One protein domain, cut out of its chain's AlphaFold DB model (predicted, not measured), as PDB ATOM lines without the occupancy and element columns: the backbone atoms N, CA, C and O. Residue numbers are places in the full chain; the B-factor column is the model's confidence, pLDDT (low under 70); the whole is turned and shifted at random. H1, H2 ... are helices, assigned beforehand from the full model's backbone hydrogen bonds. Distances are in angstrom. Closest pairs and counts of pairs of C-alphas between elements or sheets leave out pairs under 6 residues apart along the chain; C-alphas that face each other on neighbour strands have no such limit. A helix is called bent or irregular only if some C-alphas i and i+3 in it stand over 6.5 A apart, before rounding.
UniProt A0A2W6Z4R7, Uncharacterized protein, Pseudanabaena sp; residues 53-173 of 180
ATOM      1  N   SER A  53      17.600  70.505  20.847       88.19
ATOM      2  CA  SER A  53      18.739  70.054  20.038       88.19
ATOM      3  C   SER A  53      18.987  68.546  20.173       88.19
ATOM      4  O   SER A  53      19.106  67.850  19.163       88.19
ATOM      5  N   VAL A  54      18.983  68.012  21.398       82.69
ATOM      6  CA  VAL A  54      19.186  66.575  21.656       82.69
ATOM      7  C   VAL A  54      18.030  65.739  21.099       82.69
ATOM      8  O   VAL A  54      18.274  64.730  20.432       82.69
ATOM      9  N   LEU A  55      16.779  66.165  21.310       78.44
ATOM     10  CA  LEU A  55      15.601  65.473  20.771       78.44
ATOM     11  C   LEU A  55      15.575  65.507  19.233       78.44
ATOM     12  O   LEU A  55      15.316  64.483  18.596       78.44
ATOM     13  N   GLY A  56      15.906  66.652  18.629       80.81
ATOM     14  CA  GLY A  56      16.010  66.810  17.177       80.81
ATOM     15  C   GLY A  56      17.107  65.936  16.564       80.81
ATOM     16  O   GLY A  56      16.891  65.284  15.537       80.81
ATOM     17  N   PHE A  57      18.266  65.855  17.219       78.00
ATOM     18  CA  PHE A  57      19.366  64.987  16.797       78.00
ATOM     19  C   PHE A  57      18.987  63.501  16.881       78.00
ATOM     20  O   PHE A  57      19.210  62.757  15.922       78.00
ATOM     21  N   ALA A  58      18.338  63.073  17.969       67.25
ATOM     22  CA  ALA A  58      17.865  61.697  18.124       67.25
ATOM     23  C   ALA A  58      16.838  61.311  17.042       67.25
ATOM     24  O   ALA A  58      16.987  60.272  16.397       67.25
ATOM     25  N   ALA A  59      15.845  62.165  16.773       66.88
ATOM     26  CA  ALA A  59      14.839  61.923  15.734       66.88
ATOM     27  C   ALA A  59      15.451  61.849  14.321       66.88
ATOM     28  O   ALA A  59      15.047  61.030  13.491       66.88
ATOM     29  N   THR A  60      16.472  62.666  14.053       67.56
ATOM     30  CA  THR A  60      17.153  62.701  12.755       67.56
ATOM     31  C   THR A  60      17.963  61.422  12.511       67.56
ATOM     32  O   THR A  60      17.938  60.887  11.402       67.56
ATOM     33  N   GLN A  61      18.609  60.862  13.539       65.44
ATOM     34  CA  GLN A  61      19.383  59.617  13.421       65.44
ATOM     35  C   GLN A  61      18.513  58.411  13.031       65.44
ATOM     36  O   GLN A  61      18.902  57.615  12.169       65.44
ATOM     37  N   PHE A  62      17.304  58.297  13.594       61.34
ATOM     38  CA  PHE A  62      16.367  57.229  13.222       61.34
ATOM     39  C   PHE A  62      15.879  57.362  11.774       61.34
ATOM     40  O   PHE A  62      15.821  56.368  11.041       61.34
ATOM     41  N   ASN A  63      15.589  58.585  11.328       67.12
ATOM     42  CA  ASN A  63      15.155  58.835   9.956       67.12
ATOM     43  C   ASN A  63      16.278  58.576   8.941       67.12
ATOM     44  O   ASN A  63      16.038  57.936   7.917       67.12
ATOM     45  N   GLN A  64      17.520  58.955   9.248       67.94
ATOM     46  CA  GLN A  64      18.671  58.690   8.378       67.94
ATOM     47  C   GLN A  64      18.971  57.195   8.209       67.94
ATOM     48  O   GLN A  64      19.446  56.775   7.153       67.94
ATOM     49  N   ALA A  65      18.724  56.365   9.225       66.62
ATOM     50  CA  ALA A  65      18.885  54.915   9.098       66.62
ATOM     51  C   ALA A  65      17.831  54.301   8.160       66.62
ATOM     52  O   ALA A  65      18.155  53.419   7.363       66.62
ATOM     53  N   ARG A  66      16.583  54.786   8.212       64.38
ATOM     54  CA  ARG A  66      15.504  54.341   7.312       64.38
ATOM     55  C   ARG A  66      15.730  54.796   5.872       64.38
ATOM     56  O   ARG A  66      15.602  53.984   4.962       64.38
ATOM     57  N   VAL A  67      16.122  56.055   5.671       69.81
ATOM     58  CA  VAL A  67      16.419  56.607   4.338       69.81
ATOM     59  C   VAL A  67      17.560  55.836   3.676       69.81
ATOM     60  O   VAL A  67      17.390  55.368   2.557       69.81
ATOM     61  N   ARG A  68      18.658  55.569   4.396       68.94
ATOM     62  CA  ARG A  68      19.789  54.788   3.863       68.94
ATOM     63  C   ARG A  68      19.407  53.368   3.442       68.94
ATOM     64  O   ARG A  68      19.911  52.876   2.439       68.94
ATOM     65  N   ARG A  69      18.511  52.705   4.181       68.75
ATOM     66  CA  ARG A  69      18.003  51.373   3.800       68.75
ATOM     67  C   ARG A  69      17.155  51.433   2.530       68.75
ATOM     68  O   ARG A  69      17.325  50.597   1.650       68.75
ATOM     69  N   ASN A  70      16.291  52.439   2.411       67.69
ATOM     70  CA  ASN A  70      15.463  52.625   1.219       67.69
ATOM     71  C   ASN A  70      16.310  52.976  -0.014       67.69
ATOM     72  O   ASN A  70      16.079  52.438  -1.094       67.69
ATOM     73  N   GLU A  71      17.322  53.828   0.149       75.31
ATOM     74  CA  GLU A  71      18.273  54.174  -0.913       75.31
ATOM     75  C   GLU A  71      19.120  52.970  -1.344       75.31
ATOM     76  O   GLU A  71      19.360  52.795  -2.536       75.31
ATOM     77  N   ALA A  72      19.505  52.094  -0.409       75.94
ATOM     78  CA  ALA A  72      20.230  50.863  -0.726       75.94
ATOM     79  C   ALA A  72      19.382  49.847  -1.517       75.94
ATOM     80  O   ALA A  72      19.930  49.097  -2.323       75.94
ATOM     81  N   ALA A  73      18.059  49.830  -1.318       77.62
ATOM     82  CA  ALA A  73      17.142  48.931  -2.027       77.62
ATOM     83  C   ALA A  73      16.692  49.463  -3.401       77.62
ATOM     84  O   ALA A  73      16.287  48.683  -4.264       77.62
ATOM     85  N   LYS A  74      16.777  50.779  -3.632       84.00
ATOM     86  CA  LYS A  74      16.412  51.425  -4.901       84.00
ATOM     87  C   LYS A  74      17.028  50.774  -6.157       84.00
ATOM     88  O   LYS A  74      16.250  50.450  -7.053       84.00
ATOM     89  N   PRO A  75      18.348  50.499  -6.240       84.25
ATOM     90  CA  PRO A  75      18.935  49.896  -7.442       84.25
ATOM     91  C   PRO A  75      18.352  48.514  -7.767       84.25
ATOM     92  O   PRO A  75      18.215  48.155  -8.933       84.25
ATOM     93  N   PHE A  76      17.959  47.740  -6.752       84.19
ATOM     94  CA  PHE A  76      17.314  46.448  -6.968       84.19
ATOM     95  C   PHE A  76      15.911  46.587  -7.556       84.19
ATOM     96  O   PHE A  76      15.548  45.854  -8.475       84.19
ATOM     97  N   LEU A  77      15.122  47.529  -7.032       84.19
ATOM     98  CA  LEU A  77      13.761  47.769  -7.508       84.19
ATOM     99  C   LEU A  77      13.754  48.277  -8.953       84.19
ATOM    100  O   LEU A  77      12.926  47.835  -9.745       84.19
ATOM    101  N   GLU A  78      14.706  49.139  -9.311       90.06
ATOM    102  CA  GLU A  78      14.875  49.625 -10.683       90.06
ATOM    103  C   GLU A  78      15.269  48.492 -11.643       90.06
ATOM    104  O   GLU A  78      14.666  48.351 -12.710       90.06
ATOM    105  N   LEU A  79      16.212  47.625 -11.249       89.12
ATOM    106  CA  LEU A  79      16.575  46.436 -12.032       89.12
ATOM    107  C   LEU A  79      15.386  45.487 -12.211       89.12
ATOM    108  O   LEU A  79      15.133  45.011 -13.317       89.12
ATOM    109  N   ARG A  80      14.622  45.246 -11.143       90.81
ATOM    110  CA  ARG A  80      13.414  44.421 -11.194       90.81
ATOM    111  C   ARG A  80      12.383  44.999 -12.159       90.81
ATOM    112  O   ARG A  80      11.886  44.271 -13.013       90.81
ATOM    113  N   GLN A  81      12.089  46.294 -12.053       92.50
ATOM    114  CA  GLN A  81      11.140  46.964 -12.941       92.50
ATOM    115  C   GLN A  81      11.573  46.850 -14.404       92.50
ATOM    116  O   GLN A  81      10.750  46.523 -15.258       92.50
ATOM    117  N   LYS A  82      12.861  47.071 -14.685       95.44
ATOM    118  CA  LYS A  82      13.419  46.947 -16.033       95.44
ATOM    119  C   LYS A  82      13.184  45.550 -16.611       95.44
ATOM    120  O   LYS A  82      12.566  45.428 -17.665       95.44
ATOM    121  N   TYR A  83      13.623  44.503 -15.914       95.62
ATOM    122  CA  TYR A  83      13.501  43.139 -16.431       95.62
ATOM    123  C   TYR A  83      12.050  42.660 -16.519       95.62
ATOM    124  O   TYR A  83      11.717  41.905 -17.428       95.62
ATOM    125  N   TYR A  84      11.166  43.136 -15.639       95.00
ATOM    126  CA  TYR A  84       9.735  42.833 -15.724       95.00
ATOM    127  C   TYR A  84       9.102  43.442 -16.975       95.00
ATOM    128  O   TYR A  84       8.349  42.762 -17.667       95.00
ATOM    129  N   LEU A  85       9.432  44.695 -17.299       96.56
ATOM    130  CA  LEU A  85       8.948  45.332 -18.524       96.56
ATOM    131  C   LEU A  85       9.442  44.593 -19.768       96.56
ATOM    132  O   LEU A  85       8.652  44.328 -20.670       96.56
ATOM    133  N   GLU A  86      10.716  44.209 -19.799       95.94
ATOM    134  CA  GLU A  86      11.274  43.453 -20.922       95.94
ATOM    135  C   GLU A  86      10.644  42.059 -21.064       95.94
ATOM    136  O   GLU A  86      10.344  41.631 -22.180       95.94
ATOM    137  N   ALA A  87      10.387  41.366 -19.950       95.62
ATOM    138  CA  ALA A  87       9.716  40.069 -19.958       95.62
ATOM    139  C   ALA A  87       8.282  40.180 -20.491       95.62
ATOM    140  O   ALA A  87       7.885  39.383 -21.339       95.62
ATOM    141  N   VAL A  88       7.530  41.197 -20.055       96.06
ATOM    142  CA  VAL A  88       6.162  41.451 -20.536       96.06
ATOM    143  C   VAL A  88       6.155  41.821 -22.018       96.06
ATOM    144  O   VAL A  88       5.309  41.329 -22.756       96.06
ATOM    145  N   GLN A  89       7.106  42.637 -22.481       95.94
ATOM    146  CA  GLN A  89       7.228  42.981 -23.901       95.94
ATOM    147  C   GLN A  89       7.522  41.748 -24.762       95.94
ATOM    148  O   GLN A  89       6.851  41.532 -25.769       95.94
ATOM    149  N   ALA A  90       8.484  40.914 -24.356       95.31
ATOM    150  CA  ALA A  90       8.793  39.679 -25.072       95.31
ATOM    151  C   ALA A  90       7.602  38.706 -25.059       95.31
ATOM    152  O   ALA A  90       7.269  38.130 -26.091       95.31
ATOM    153  N   ALA A  91       6.923  38.568 -23.916       94.19
ATOM    154  CA  ALA A  91       5.726  37.747 -23.779       94.19
ATOM    155  C   ALA A  91       4.575  38.229 -24.674       94.19
ATOM    156  O   ALA A  91       3.899  37.404 -25.284       94.19
ATOM    157  N   ALA A  92       4.365  39.545 -24.780       95.06
ATOM    158  CA  ALA A  92       3.326  40.128 -25.624       95.06
ATOM    159  C   ALA A  92       3.558  39.799 -27.106       95.06
ATOM    160  O   ALA A  92       2.652  39.295 -27.764       95.06
ATOM    161  N   VAL A  93       4.791  39.979 -27.597       95.31
ATOM    162  CA  VAL A  93       5.158  39.629 -28.982       95.31
ATOM    163  C   VAL A  93       4.964  38.133 -29.243       95.31
ATOM    164  O   VAL A  93       4.434  37.745 -30.279       95.31
ATOM    165  N   LEU A  94       5.357  37.279 -28.293       93.56
ATOM    166  CA  LEU A  94       5.216  35.826 -28.425       93.56
ATOM    167  C   LEU A  94       3.767  35.333 -28.300       93.56
ATOM    168  O   LEU A  94       3.472  34.233 -28.760       93.56
ATOM    169  N   SER A  95       2.879  36.126 -27.699       93.69
ATOM    170  CA  SER A  95       1.450  35.804 -27.586       93.69
ATOM    171  C   SER A  95       0.659  36.216 -28.833       93.69
ATOM    172  O   SER A  95      -0.328  35.563 -29.158       93.69
ATOM    173  N   ASN A  96       1.109  37.248 -29.557       93.75
ATOM    174  CA  ASN A  96       0.420  37.822 -30.719       93.75
ATOM    175  C   ASN A  96       1.204  37.592 -32.024       93.75
ATOM    176  O   ASN A  96       1.574  38.533 -32.722       93.75
ATOM    177  N   LEU A  97       1.473  36.329 -32.364       92.25
ATOM    178  CA  LEU A  97       2.335  35.973 -33.504       92.25
ATOM    179  C   LEU A  97       1.822  36.486 -34.864       92.25
ATOM    180  O   LEU A  97       2.623  36.693 -35.769       92.25
ATOM    181  N   GLU A  98       0.512  36.686 -35.018       91.94
ATOM    182  CA  GLU A  98      -0.108  37.138 -36.275       91.94
ATOM    183  C   GLU A  98       0.207  38.604 -36.612       91.94
ATOM    184  O   GLU A  98       0.196  38.988 -37.781       91.94
ATOM    185  N   GLU A  99       0.513  39.421 -35.601       92.25
ATOM    186  CA  GLU A  99       0.752  40.863 -35.749       92.25
ATOM    187  C   GLU A  99       2.235  41.205 -35.965       92.25
ATOM    188  O   GLU A  99       2.578  42.360 -36.224       92.25
ATOM    189  N   HIS A 100       3.124  40.211 -35.867       93.50
ATOM    190  CA  HIS A 100       4.568  40.414 -35.844       93.50
ATOM    191  C   HIS A 100       5.290  39.675 -36.963       93.50
ATOM    192  O   HIS A 100       4.894  38.603 -37.423       93.50
ATOM    193  N   THR A 101       6.407  40.251 -37.396       95.25
ATOM    194  CA  THR A 101       7.248  39.619 -38.414       95.25
ATOM    195  C   THR A 101       7.990  38.400 -37.840       95.25
ATOM    196  O   THR A 101       8.299  38.363 -36.643       95.25
ATOM    197  N   PRO A 102       8.351  37.401 -38.670       94.06
ATOM    198  CA  PRO A 102       9.118  36.238 -38.212       94.06
ATOM    199  C   PRO A 102      10.435  36.601 -37.504       94.06
ATOM    200  O   PRO A 102      10.820  35.946 -36.533       94.06
ATOM    201  N   ASP A 103      11.097  37.674 -37.945       95.12
ATOM    202  CA  ASP A 103      12.344  38.163 -37.350       95.12
ATOM    203  C   ASP A 103      12.127  38.740 -35.942       95.12
ATOM    204  O   ASP A 103      12.919  38.492 -35.026       95.12
ATOM    205  N   GLU A 104      11.030  39.473 -35.733       93.69
ATOM    206  CA  GLU A 104      10.646  39.996 -34.417       93.69
ATOM    207  C   GLU A 104      10.300  38.869 -33.447       93.69
ATOM    208  O   GLU A 104      10.744  38.894 -32.297       93.69
ATOM    209  N   ILE A 105       9.591  37.841 -33.923       94.69
ATOM    210  CA  ILE A 105       9.257  36.652 -33.133       94.69
ATOM    211  C   ILE A 105      10.532  35.916 -32.710       94.69
ATOM    212  O   ILE A 105      10.687  35.570 -31.537       94.69
ATOM    213  N   ALA A 106      11.480  35.701 -33.627       94.88
ATOM    214  CA  ALA A 106      12.747  35.042 -33.312       94.88
ATOM    215  C   ALA A 106      13.569  35.845 -32.287       94.88
ATOM    216  O   ALA A 106      14.129  35.275 -31.341       94.88
ATOM    217  N   LYS A 107      13.597  37.175 -32.427       96.25
ATOM    218  CA  LYS A 107      14.261  38.077 -31.476       96.25
ATOM    219  C   LYS A 107      13.590  38.049 -30.101       96.25
ATOM    220  O   LYS A 107      14.294  37.934 -29.096       96.25
ATOM    221  N   ALA A 108      12.260  38.117 -30.048       95.75
ATOM    222  CA  ALA A 108      11.495  38.043 -28.807       95.75
ATOM    223  C   ALA A 108      11.686  36.690 -28.116       95.75
ATOM    224  O   ALA A 108      11.934  36.652 -26.914       95.75
ATOM    225  N   ARG A 109      11.690  35.588 -28.877       95.00
ATOM    226  CA  ARG A 109      11.960  34.236 -28.363       95.00
ATOM    227  C   ARG A 109      13.348  34.138 -27.752       95.00
ATOM    228  O   ARG A 109      13.492  33.684 -26.620       95.00
ATOM    229  N   LYS A 110      14.374  34.609 -28.468       95.38
ATOM    230  CA  LYS A 110      15.745  34.648 -27.946       95.38
ATOM    231  C   LYS A 110      15.814  35.456 -26.648       95.38
ATOM    232  O   LYS A 110      16.353  34.962 -25.660       95.38
ATOM    233  N   ARG A 111      15.223  36.656 -26.629       95.75
ATOM    234  CA  ARG A 111      15.230  37.519 -25.441       95.75
ATOM    235  C   ARG A 111      14.485  36.887 -24.266       95.75
ATOM    236  O   ARG A 111      14.987  36.921 -23.148       95.75
ATOM    237  N   PHE A 112      13.335  36.267 -24.514       95.88
ATOM    238  CA  PHE A 112      12.562  35.560 -23.495       95.88
ATOM    239  C   PHE A 112      13.371  34.418 -22.868       95.88
ATOM    240  O   PHE A 112      13.428  34.316 -21.647       95.88
ATOM    241  N   ARG A 113      14.072  33.613 -23.680       94.56
ATOM    242  CA  ARG A 113      14.942  32.525 -23.193       94.56
ATOM    243  C   ARG A 113      16.114  33.040 -22.348       94.56
ATOM    244  O   ARG A 113      16.437  32.440 -21.325       94.56
ATOM    245  N   GLU A 114      16.740  34.147 -22.753       94.69
ATOM    246  CA  GLU A 114      17.809  34.800 -21.979       94.69
ATOM    247  C   GLU A 114      17.304  35.302 -20.621       94.69
ATOM    248  O   GLU A 114      17.948  35.072 -19.594       94.69
ATOM    249  N   LEU A 115      16.136  35.954 -20.608       95.56
ATOM    250  CA  LEU A 115      15.501  36.435 -19.383       95.56
ATOM    251  C   LEU A 115      15.128  35.267 -18.464       95.56
ATOM    252  O   LEU A 115      15.451  35.320 -17.279       95.56
ATOM    253  N   TYR A 116      14.526  34.208 -19.013       94.25
ATOM    254  CA  TYR A 116      14.032  33.041 -18.275       94.25
ATOM    255  C   TYR A 116      15.121  32.288 -17.502       94.25
ATOM    256  O   TYR A 116      14.864  31.781 -16.417       94.25
ATOM    257  N   VAL A 117      16.333  32.189 -18.055       93.69
ATOM    258  CA  VAL A 117      17.444  31.454 -17.421       93.69
ATOM    259  C   VAL A 117      18.375  32.377 -16.624       93.69
ATOM    260  O   VAL A 117      19.055  31.924 -15.703       93.69
ATOM    261  N   GLY A 118      18.456  33.655 -16.998       93.38
ATOM    262  CA  GLY A 118      19.477  34.575 -16.510       93.38
ATOM    263  C   GLY A 118      18.920  35.717 -15.672       93.38
ATOM    264  O   GLY A 118      18.778  35.619 -14.454       93.38
ATOM    265  N   GLU A 119      18.705  36.853 -16.331       92.38
ATOM    266  CA  GLU A 119      18.533  38.147 -15.665       92.38
ATOM    267  C   GLU A 119      17.244  38.236 -14.842       92.38
ATOM    268  O   GLU A 119      17.257  38.789 -13.741       92.38
ATOM    269  N   LEU A 120      16.138  37.660 -15.328       93.38
ATOM    270  CA  LEU A 120      14.865  37.706 -14.610       93.38
ATOM    271  C   LEU A 120      14.922  36.850 -13.341       93.38
ATOM    272  O   LEU A 120      14.476  37.290 -12.280       93.38
ATOM    273  N   SER A 121      15.572  35.686 -13.409       92.94
ATOM    274  CA  SER A 121      15.741  34.776 -12.270       92.94
ATOM    275  C   SER A 121      16.542  35.367 -11.113       92.94
ATOM    276  O   SER A 121      16.412  34.916  -9.972       92.94
ATOM    277  N   LEU A 122      17.334  36.411 -11.373       91.62
ATOM    278  CA  LEU A 122      18.054  37.160 -10.346       91.62
ATOM    279  C   LEU A 122      17.128  38.044  -9.493       91.62
ATOM    280  O   LEU A 122      17.432  38.313  -8.331       91.62
ATOM    281  N   VAL A 123      16.024  38.530 -10.063       91.69
ATOM    282  CA  VAL A 123      15.199  39.587  -9.454       91.69
ATOM    283  C   VAL A 123      13.758  39.168  -9.181       91.69
ATOM    284  O   VAL A 123      13.087  39.840  -8.394       91.69
ATOM    285  N   GLU A 124      13.276  38.092  -9.796       90.38
ATOM    286  CA  GLU A 124      11.882  37.660  -9.694       90.38
ATOM    287  C   GLU A 124      11.502  37.123  -8.308       90.38
ATOM    288  O   GLU A 124      12.340  36.611  -7.562       90.38
ATOM    289  N   SER A 125      10.222  37.251  -7.966       89.12
ATOM    290  CA  SER A 125       9.634  36.558  -6.819       89.12
ATOM    291  C   SER A 125       9.237  35.136  -7.199       89.12
ATOM    292  O   SER A 125       9.050  34.824  -8.378       89.12
ATOM    293  N   ARG A 126       9.025  34.279  -6.195       87.19
ATOM    294  CA  ARG A 126       8.570  32.904  -6.441       87.19
ATOM    295  C   ARG A 126       7.242  32.833  -7.204       87.19
ATOM    296  O   ARG A 126       7.038  31.920  -7.997       87.19
ATOM    297  N   GLU A 127       6.337  33.783  -6.977       89.19
ATOM    298  CA  GLU A 127       5.067  33.844  -7.708       89.19
ATOM    299  C   GLU A 127       5.289  34.141  -9.196       89.19
ATOM    300  O   GLU A 127       4.734  33.449 -10.049       89.19
ATOM    301  N   VAL A 128       6.127  35.135  -9.508       91.81
ATOM    302  CA  VAL A 128       6.449  35.505 -10.893       91.81
ATOM    303  C   VAL A 128       7.152  34.353 -11.599       91.81
ATOM    304  O   VAL A 128       6.757  34.006 -12.706       91.81
ATOM    305  N   GLU A 129       8.093  33.695 -10.922       91.81
ATOM    306  CA  GLU A 129       8.792  32.510 -11.419       91.81
ATOM    307  C   GLU A 129       7.799  31.411 -11.845       91.81
ATOM    308  O   GLU A 129       7.846  30.913 -12.969       91.81
ATOM    309  N   LEU A 130       6.812  31.089 -10.999       91.75
ATOM    310  CA  LEU A 130       5.773  30.100 -11.321       91.75
ATOM    311  C   LEU A 130       4.904  30.514 -12.515       91.75
ATOM    312  O   LEU A 130       4.497  29.666 -13.312       91.75
ATOM    313  N   ARG A 131       4.579  31.805 -12.637       94.06
ATOM    314  CA  ARG A 131       3.806  32.327 -13.774       94.06
ATOM    315  C   ARG A 131       4.626  32.304 -15.062       94.06
ATOM    316  O   ARG A 131       4.077  31.959 -16.102       94.06
ATOM    317  N   MET A 132       5.920  32.604 -14.982       92.56
ATOM    318  CA  MET A 132       6.855  32.547 -16.105       92.56
ATOM    319  C   MET A 132       7.036  31.122 -16.623       92.56
ATOM    320  O   MET A 132       7.028  30.929 -17.835       92.56
ATOM    321  N   VAL A 133       7.124  30.125 -15.736       93.06
ATOM    322  CA  VAL A 133       7.159  28.702 -16.124       93.06
ATOM    323  C   VAL A 133       5.891  28.321 -16.893       93.06
ATOM    324  O   VAL A 133       5.982  27.809 -18.002       93.06
ATOM    325  N   LYS A 134       4.705  28.654 -16.363       93.88
ATOM    326  CA  LYS A 134       3.422  28.380 -17.043       93.88
ATOM    327  C   LYS A 134       3.303  29.082 -18.394       93.88
ATOM    328  O   LYS A 134       2.734  28.536 -19.331       93.88
ATOM    329  N   LEU A 135       3.814  30.308 -18.486       93.25
ATOM    330  CA  LEU A 135       3.852  31.041 -19.742       93.25
ATOM    331  C   LEU A 135       4.796  30.358 -20.739       93.25
ATOM    332  O   LEU A 135       4.413  30.168 -21.890       93.25
ATOM    333  N   ALA A 136       5.991  29.954 -20.301       93.06
ATOM    334  CA  ALA A 136       6.959  29.242 -21.128       93.06
ATOM    335  C   ALA A 136       6.382  27.925 -21.671       93.06
ATOM    336  O   ALA A 136       6.520  27.657 -22.858       93.06
ATOM    337  N   GLU A 137       5.655  27.160 -20.851       92.19
ATOM    338  CA  GLU A 137       4.943  25.950 -21.288       92.19
ATOM    339  C   GLU A 137       3.944  26.225 -22.427       92.19
ATOM    340  O   GLU A 137       3.775  25.383 -23.307       92.19
ATOM    341  N   ALA A 138       3.311  27.403 -22.439       92.56
ATOM    342  CA  ALA A 138       2.337  27.783 -23.461       92.56
ATOM    343  C   ALA A 138       2.977  28.310 -24.761       92.56
ATOM    344  O   ALA A 138       2.473  28.013 -25.842       92.56
ATOM    345  N   ILE A 139       4.061  29.094 -24.677       91.06
ATOM    346  CA  ILE A 139       4.640  29.809 -25.838       91.06
ATOM    347  C   ILE A 139       5.918  29.167 -26.405       91.06
ATOM    348  O   ILE A 139       6.296  29.407 -27.560       91.06
ATOM    349  N   ASP A 140       6.633  28.391 -25.590       88.31
ATOM    350  CA  ASP A 140       7.922  27.801 -25.943       88.31
ATOM    351  C   ASP A 140       8.196  26.494 -25.167       88.31
ATOM    352  O   ASP A 140       8.992  26.476 -24.223       88.31
ATOM    353  N   PRO A 141       7.572  25.373 -25.579       86.25
ATOM    354  CA  PRO A 141       7.701  24.085 -24.891       86.25
ATOM    355  C   PRO A 141       9.141  23.554 -24.800       86.25
ATOM    356  O   PRO A 141       9.440  22.725 -23.940       86.25
ATOM    357  N   GLU A 142      10.056  24.034 -25.651       85.75
ATOM    358  CA  GLU A 142      11.474  23.649 -25.610       85.75
ATOM    359  C   GLU A 142      12.151  24.073 -24.298       85.75
ATOM    360  O   GLU A 142      13.085  23.409 -23.845       85.75
ATOM    361  N   LEU A 143      11.652  25.128 -23.641       84.75
ATOM    362  CA  LEU A 143      12.140  25.567 -22.329       84.75
ATOM    363  C   LEU A 143      11.827  24.575 -21.199       84.75
ATOM    364  O   LEU A 143      12.452  24.660 -20.141       84.75
ATOM    365  N   GLY A 144      10.916  23.621 -21.416       80.69
ATOM    366  CA  GLY A 144      10.643  22.548 -20.458       80.69
ATOM    367  C   GLY A 144      11.838  21.609 -20.250       80.69
ATOM    368  O   GLY A 144      11.997  21.050 -19.166       80.69
ATOM    369  N   ASN A 145      12.720  21.485 -21.249       86.81
ATOM    370  CA  ASN A 145      13.907  20.630 -21.204       86.81
ATOM    371  C   ASN A 145      15.185  21.476 -21.258       86.81
ATOM    372  O   ASN A 145      15.880  21.529 -22.273       86.81
ATOM    373  N   LEU A 146      15.499  22.145 -20.147       88.31
ATOM    374  CA  LEU A 146      16.722  22.938 -20.031       88.31
ATOM    375  C   LEU A 146      17.971  22.066 -20.209       88.31
ATOM    376  O   LEU A 146      18.095  20.979 -19.643       88.31
ATOM    377  N   THR A 147      18.944  22.589 -20.953       93.31
ATOM    378  CA  THR A 147      20.283  21.992 -21.012       93.31
ATOM    379  C   THR A 147      20.957  22.051 -19.638       93.31
ATOM    380  O   THR A 147      20.662  22.926 -18.820       93.31
ATOM    381  N   SER A 148      21.928  21.169 -19.386       93.88
ATOM    382  CA  SER A 148      22.688  21.168 -18.125       93.88
ATOM    383  C   SER A 148      23.362  22.516 -17.832       93.88
ATOM    384  O   SER A 148      23.408  22.948 -16.682       93.88
ATOM    385  N   GLY A 149      23.833  23.215 -18.870       94.00
ATOM    386  CA  GLY A 149      24.399  24.559 -18.750       94.00
ATOM    387  C   GLY A 149      23.361  25.618 -18.367       94.00
ATOM    388  O   GLY A 149      23.631  26.451 -17.503       94.00
ATOM    389  N   GLN A 150      22.164  25.569 -18.958       93.00
ATOM    390  CA  GLN A 150      21.076  26.486 -18.608       93.00
ATOM    391  C   GLN A 150      20.567  26.250 -17.184       93.00
ATOM    392  O   GLN A 150      20.378  27.207 -16.443       93.00
ATOM    393  N   ASP A 151      20.407  24.996 -16.763       93.94
ATOM    394  CA  ASP A 151      20.017  24.676 -15.386       93.94
ATOM    395  C   ASP A 151      21.066  25.164 -14.367       93.94
ATOM    396  O   ASP A 151      20.718  25.760 -13.343       93.94
ATOM    397  N   ALA A 152      22.360  25.002 -14.663       95.50
ATOM    398  CA  ALA A 152      23.431  25.539 -13.825       95.50
ATOM    399  C   ALA A 152      23.391  27.077 -13.738       95.50
ATOM    400  O   ALA A 152      23.532  27.633 -12.645       95.50
ATOM    401  N   ALA A 153      23.156  27.764 -14.860       94.69
ATOM    402  CA  ALA A 153      23.009  29.218 -14.898       94.69
ATOM    403  C   ALA A 153      21.784  29.698 -14.099       94.69
ATOM    404  O   ALA A 153      21.907  30.611 -13.283       94.69
ATOM    405  N   LEU A 154      20.641  29.022 -14.242       93.38
ATOM    406  CA  LEU A 154      19.421  29.306 -13.484       93.38
ATOM    407  C   LEU A 154      19.637  29.124 -11.973       93.38
ATOM    408  O   LEU A 154      19.240  29.967 -11.165       93.38
ATOM    409  N   LYS A 155      20.310  28.040 -11.565       94.00
ATOM    410  CA  LYS A 155      20.679  27.796 -10.159       94.00
ATOM    411  C   LYS A 155      21.610  28.878  -9.618       94.00
ATOM    412  O   LYS A 155      21.409  29.333  -8.489       94.00
ATOM    413  N   LEU A 156      22.588  29.315 -10.411       95.12
ATOM    414  CA  LEU A 156      23.472  30.421 -10.052       95.12
ATOM    415  C   LEU A 156      22.682  31.725  -9.870       95.12
ATOM    416  O   LEU A 156      22.833  32.375  -8.837       95.12
ATOM    417  N   ALA A 157      21.801  32.076 -10.811       94.38
ATOM    418  CA  ALA A 157      20.964  33.272 -10.723       94.38
ATOM    419  C   ALA A 157      20.091  33.266  -9.455       94.38
ATOM    420  O   ALA A 157      20.083  34.243  -8.703       94.38
ATOM    421  N   ARG A 158      19.451  32.131  -9.139       92.19
ATOM    422  CA  ARG A 158      18.672  31.951  -7.898       92.19
ATOM    423  C   ARG A 158      19.538  32.067  -6.634       92.19
ATOM    424  O   ARG A 158      19.106  32.650  -5.638       92.19
ATOM    425  N   ALA A 159      20.761  31.535  -6.642       93.25
ATOM    426  CA  ALA A 159      21.684  31.665  -5.512       93.25
ATOM    427  C   ALA A 159      22.118  33.125  -5.297       93.25
ATOM    428  O   ALA A 159      22.117  33.615  -4.162       93.25
ATOM    429  N   LEU A 160      22.420  33.841  -6.384       91.31
ATOM    430  CA  LEU A 160      22.740  35.267  -6.355       91.31
ATOM    431  C   LEU A 160      21.553  36.094  -5.851       91.31
ATOM    432  O   LEU A 160      21.744  36.915  -4.955       91.31
ATOM    433  N   ARG A 161      20.328  35.818  -6.320       89.75
ATOM    434  CA  ARG A 161      19.085  36.436  -5.820       89.75
ATOM    435  C   ARG A 161      18.985  36.326  -4.302       89.75
ATOM    436  O   ARG A 161      18.811  37.324  -3.605       89.75
ATOM    437  N   ASN A 162      19.152  35.114  -3.778       88.62
ATOM    438  CA  ASN A 162      19.071  34.854  -2.342       88.62
ATOM    439  C   ASN A 162      20.160  35.600  -1.555       88.62
ATOM    440  O   ASN A 162      19.891  36.122  -0.469       88.62
ATOM    441  N   SER A 163      21.376  35.678  -2.103       89.56
ATOM    442  CA  SER A 163      22.473  36.451  -1.513       89.56
ATOM    443  C   SER A 163      22.168  37.952  -1.493       89.56
ATOM    444  O   SER A 163      22.396  38.616  -0.479       89.56
ATOM    445  N   LEU A 164      21.610  38.485  -2.582       85.69
ATOM    446  CA  LEU A 164      21.258  39.896  -2.721       85.69
ATOM    447  C   LEU A 164      20.146  40.307  -1.748       85.69
ATOM    448  O   LEU A 164      20.331  41.259  -0.986       85.69
ATOM    449  N   ILE A 165      19.057  39.533  -1.685       82.44
ATOM    450  CA  ILE A 165      17.957  39.739  -0.726       82.44
ATOM    451  C   ILE A 165      18.501  39.783   0.709       82.44
ATOM    452  O   ILE A 165      18.153  40.680   1.480       82.44
ATOM    453  N   LYS A 166      19.418  38.865   1.054       83.06
ATOM    454  CA  LYS A 166      20.068  38.838   2.371       83.06
ATOM    455  C   LYS A 166      20.918  40.088   2.624       83.06
ATOM    456  O   LYS A 166      20.854  40.639   3.718       83.06
ATOM    457  N   SER A 167      21.709  40.529   1.644       79.69
ATOM    458  CA  SER A 167      22.606  41.684   1.800       79.69
ATOM    459  C   SER A 167      21.873  43.018   1.951       79.69
ATOM    460  O   SER A 167      22.335  43.889   2.683       79.69
ATOM    461  N   TRP A 168      20.716  43.170   1.305       75.06
ATOM    462  CA  TRP A 168      19.958  44.422   1.318       75.06
ATOM    463  C   TRP A 168      18.954  44.522   2.465       75.06
ATOM    464  O   TRP A 168      18.323  45.564   2.632       75.06
ATOM    465  N   GLY A 169      18.812  43.468   3.277       71.75
ATOM    466  CA  GLY A 169      17.871  43.456   4.396       71.75
ATOM    467  C   GLY A 169      16.422  43.652   3.948       71.75
ATOM    468  O   GLY A 169      15.611  44.165   4.718       71.75
ATOM    469  N   VAL A 170      16.112  43.288   2.698       67.38
ATOM    470  CA  VAL A 170      14.740  43.291   2.197       67.38
ATOM    471  C   VAL A 170      14.027  42.139   2.885       67.38
ATOM    472  O   VAL A 170      14.474  40.993   2.812       67.38
ATOM    473  N   ASP A 171      12.944  42.453   3.587       65.00
ATOM    474  CA  ASP A 171      12.120  41.439   4.226       65.00
ATOM    475  C   ASP A 171      11.617  40.464   3.154       65.00
ATOM    476  O   ASP A 171      11.039  40.879   2.143       65.00
ATOM    477  N   LYS A 172      11.867  39.166   3.356       64.19
ATOM    478  CA  LYS A 172      11.433  38.130   2.417       64.19
ATOM    479  C   LYS A 172       9.926  38.180   2.201       64.19
ATOM    480  O   LYS A 172       9.506  37.938   1.082       64.19
ATOM    481  N   SER A 173       9.145  38.578   3.206       62.91
ATOM    482  CA  SER A 173       7.686  38.714   3.090       62.91
ATOM    483  C   SER A 173       7.236  39.780   2.081       62.91
ATOM    484  O   SER A 173       6.159  39.668   1.507       62.91
TER     485      SER A 173
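What this domain is: This is residues 53 to 173 of the 180 residues of an uncharacterized protein of Pseudanabaena sp (UniProt A0A2W6Z4R7). A long bent helix, H1, makes the length of this domain: residues 53 to 68 of its first arm, H1a, stick out free from a smaller helical body. In that body the second arm, H1b, and the kinked helix H2 form a helical hairpin, H3 stands loosely beside the pair, the very short H4 makes a corner after H3, and H5 crosses the last residues of H2 at a steep angle, its own last residue, Trp 168, coming close to the bend of H1. The printed part has 121 residues with five named helices, H1 to H5 in that order along the chain, and no named strand; the class is all helix. The whole is loose, with a radius of gyration of the C-alphas of 19.2 A, and spans 68 by 33 by 20 A.

How they stand to each other: Begin at residue 53, where H1 starts; by its hydrogen bonds it was assigned as one helix, residues 53 to 95, but it is bent, with C-alphas 72 and 75 standing 6.9 A apart. Its arms are H1a, residues 53 to 72, and H1b, residues 75 to 95, and their lines stand at a shallow tilt of 32 degrees. Next look at H2, residues 102 to 123, which is irregular, with C-alphas 117 and 120 7.3 A apart, and has a kink of 51 degrees near residue 116. H1b and H2 touch as a helical hairpin; their closest C-alphas, those of Ala 90 and Ala 108, are 4.9 A apart, and they run opposite ways at a shallow tilt of 32 degrees, only just short of steep. H3, residues 126 to 139, makes with H1b and H2 an up-and-down bundle, three helices each running against the one before it. It is close to both but not clearly touching: the closest C-alphas are those of Leu 94 and Ile 139, 6.6 A apart, for H1b, and those of Ser 121 and Glu 129, 7.4 A apart, for H2. H4, residues 141 to 144, touches H3 only at the corner by their link, with the C-alphas of Ala 136 and Leu 143 closest at 6.5 A. H5, residues 148 to 168, touches H2 at residues 117 to 123 of H2 alone, the same way at a steep tilt of 48 degrees; the C-alphas of Leu 122 and Arg 161 come closest, at 4.7 A. H5 is also close to H1a but not clearly touching it, with the C-alphas of Ala 72 and Trp 168 6.8 A apart, while H5 and H1b are apart, as are H5 and H3. Every O i to N i+4 pair is within hydrogen-bond range in H1a, H1b, H3 and H5; in H2 it is 14 of 18, and H4 is too short for such a pair.

Where its parts are: Find C-alpha 53 at (18.739, 70.054, 20.038); from there H1a runs 28.3 A to C-alpha 72. H1b starts at C-alpha 75, at (18.935, 49.896, -7.442), and runs 30.2 A to C-alpha 95. H2 covers 29.6 A from C-alpha 102 to C-alpha 123, and H3 covers 20.0 A from C-alpha 126 to C-alpha 139. After the four residues of H4, 5.5 A long, H5 runs 30.4 A from C-alpha 148 to C-alpha 168 at (19.958, 44.422, 1.318).

The domain as a whole: The two C-alphas farthest apart are those of Ser 53 and Pro 102, at 68.0 A. Without residues 53 to 68, the body of 105 residues spans 46 by 29 by 20 A. The printed part has no cut; the link from H1 to H2 is short, and the other three are tight. The mean pLDDT of the printed part is 87.3, and residues 58 to 70 and 170 to 173 are under 70.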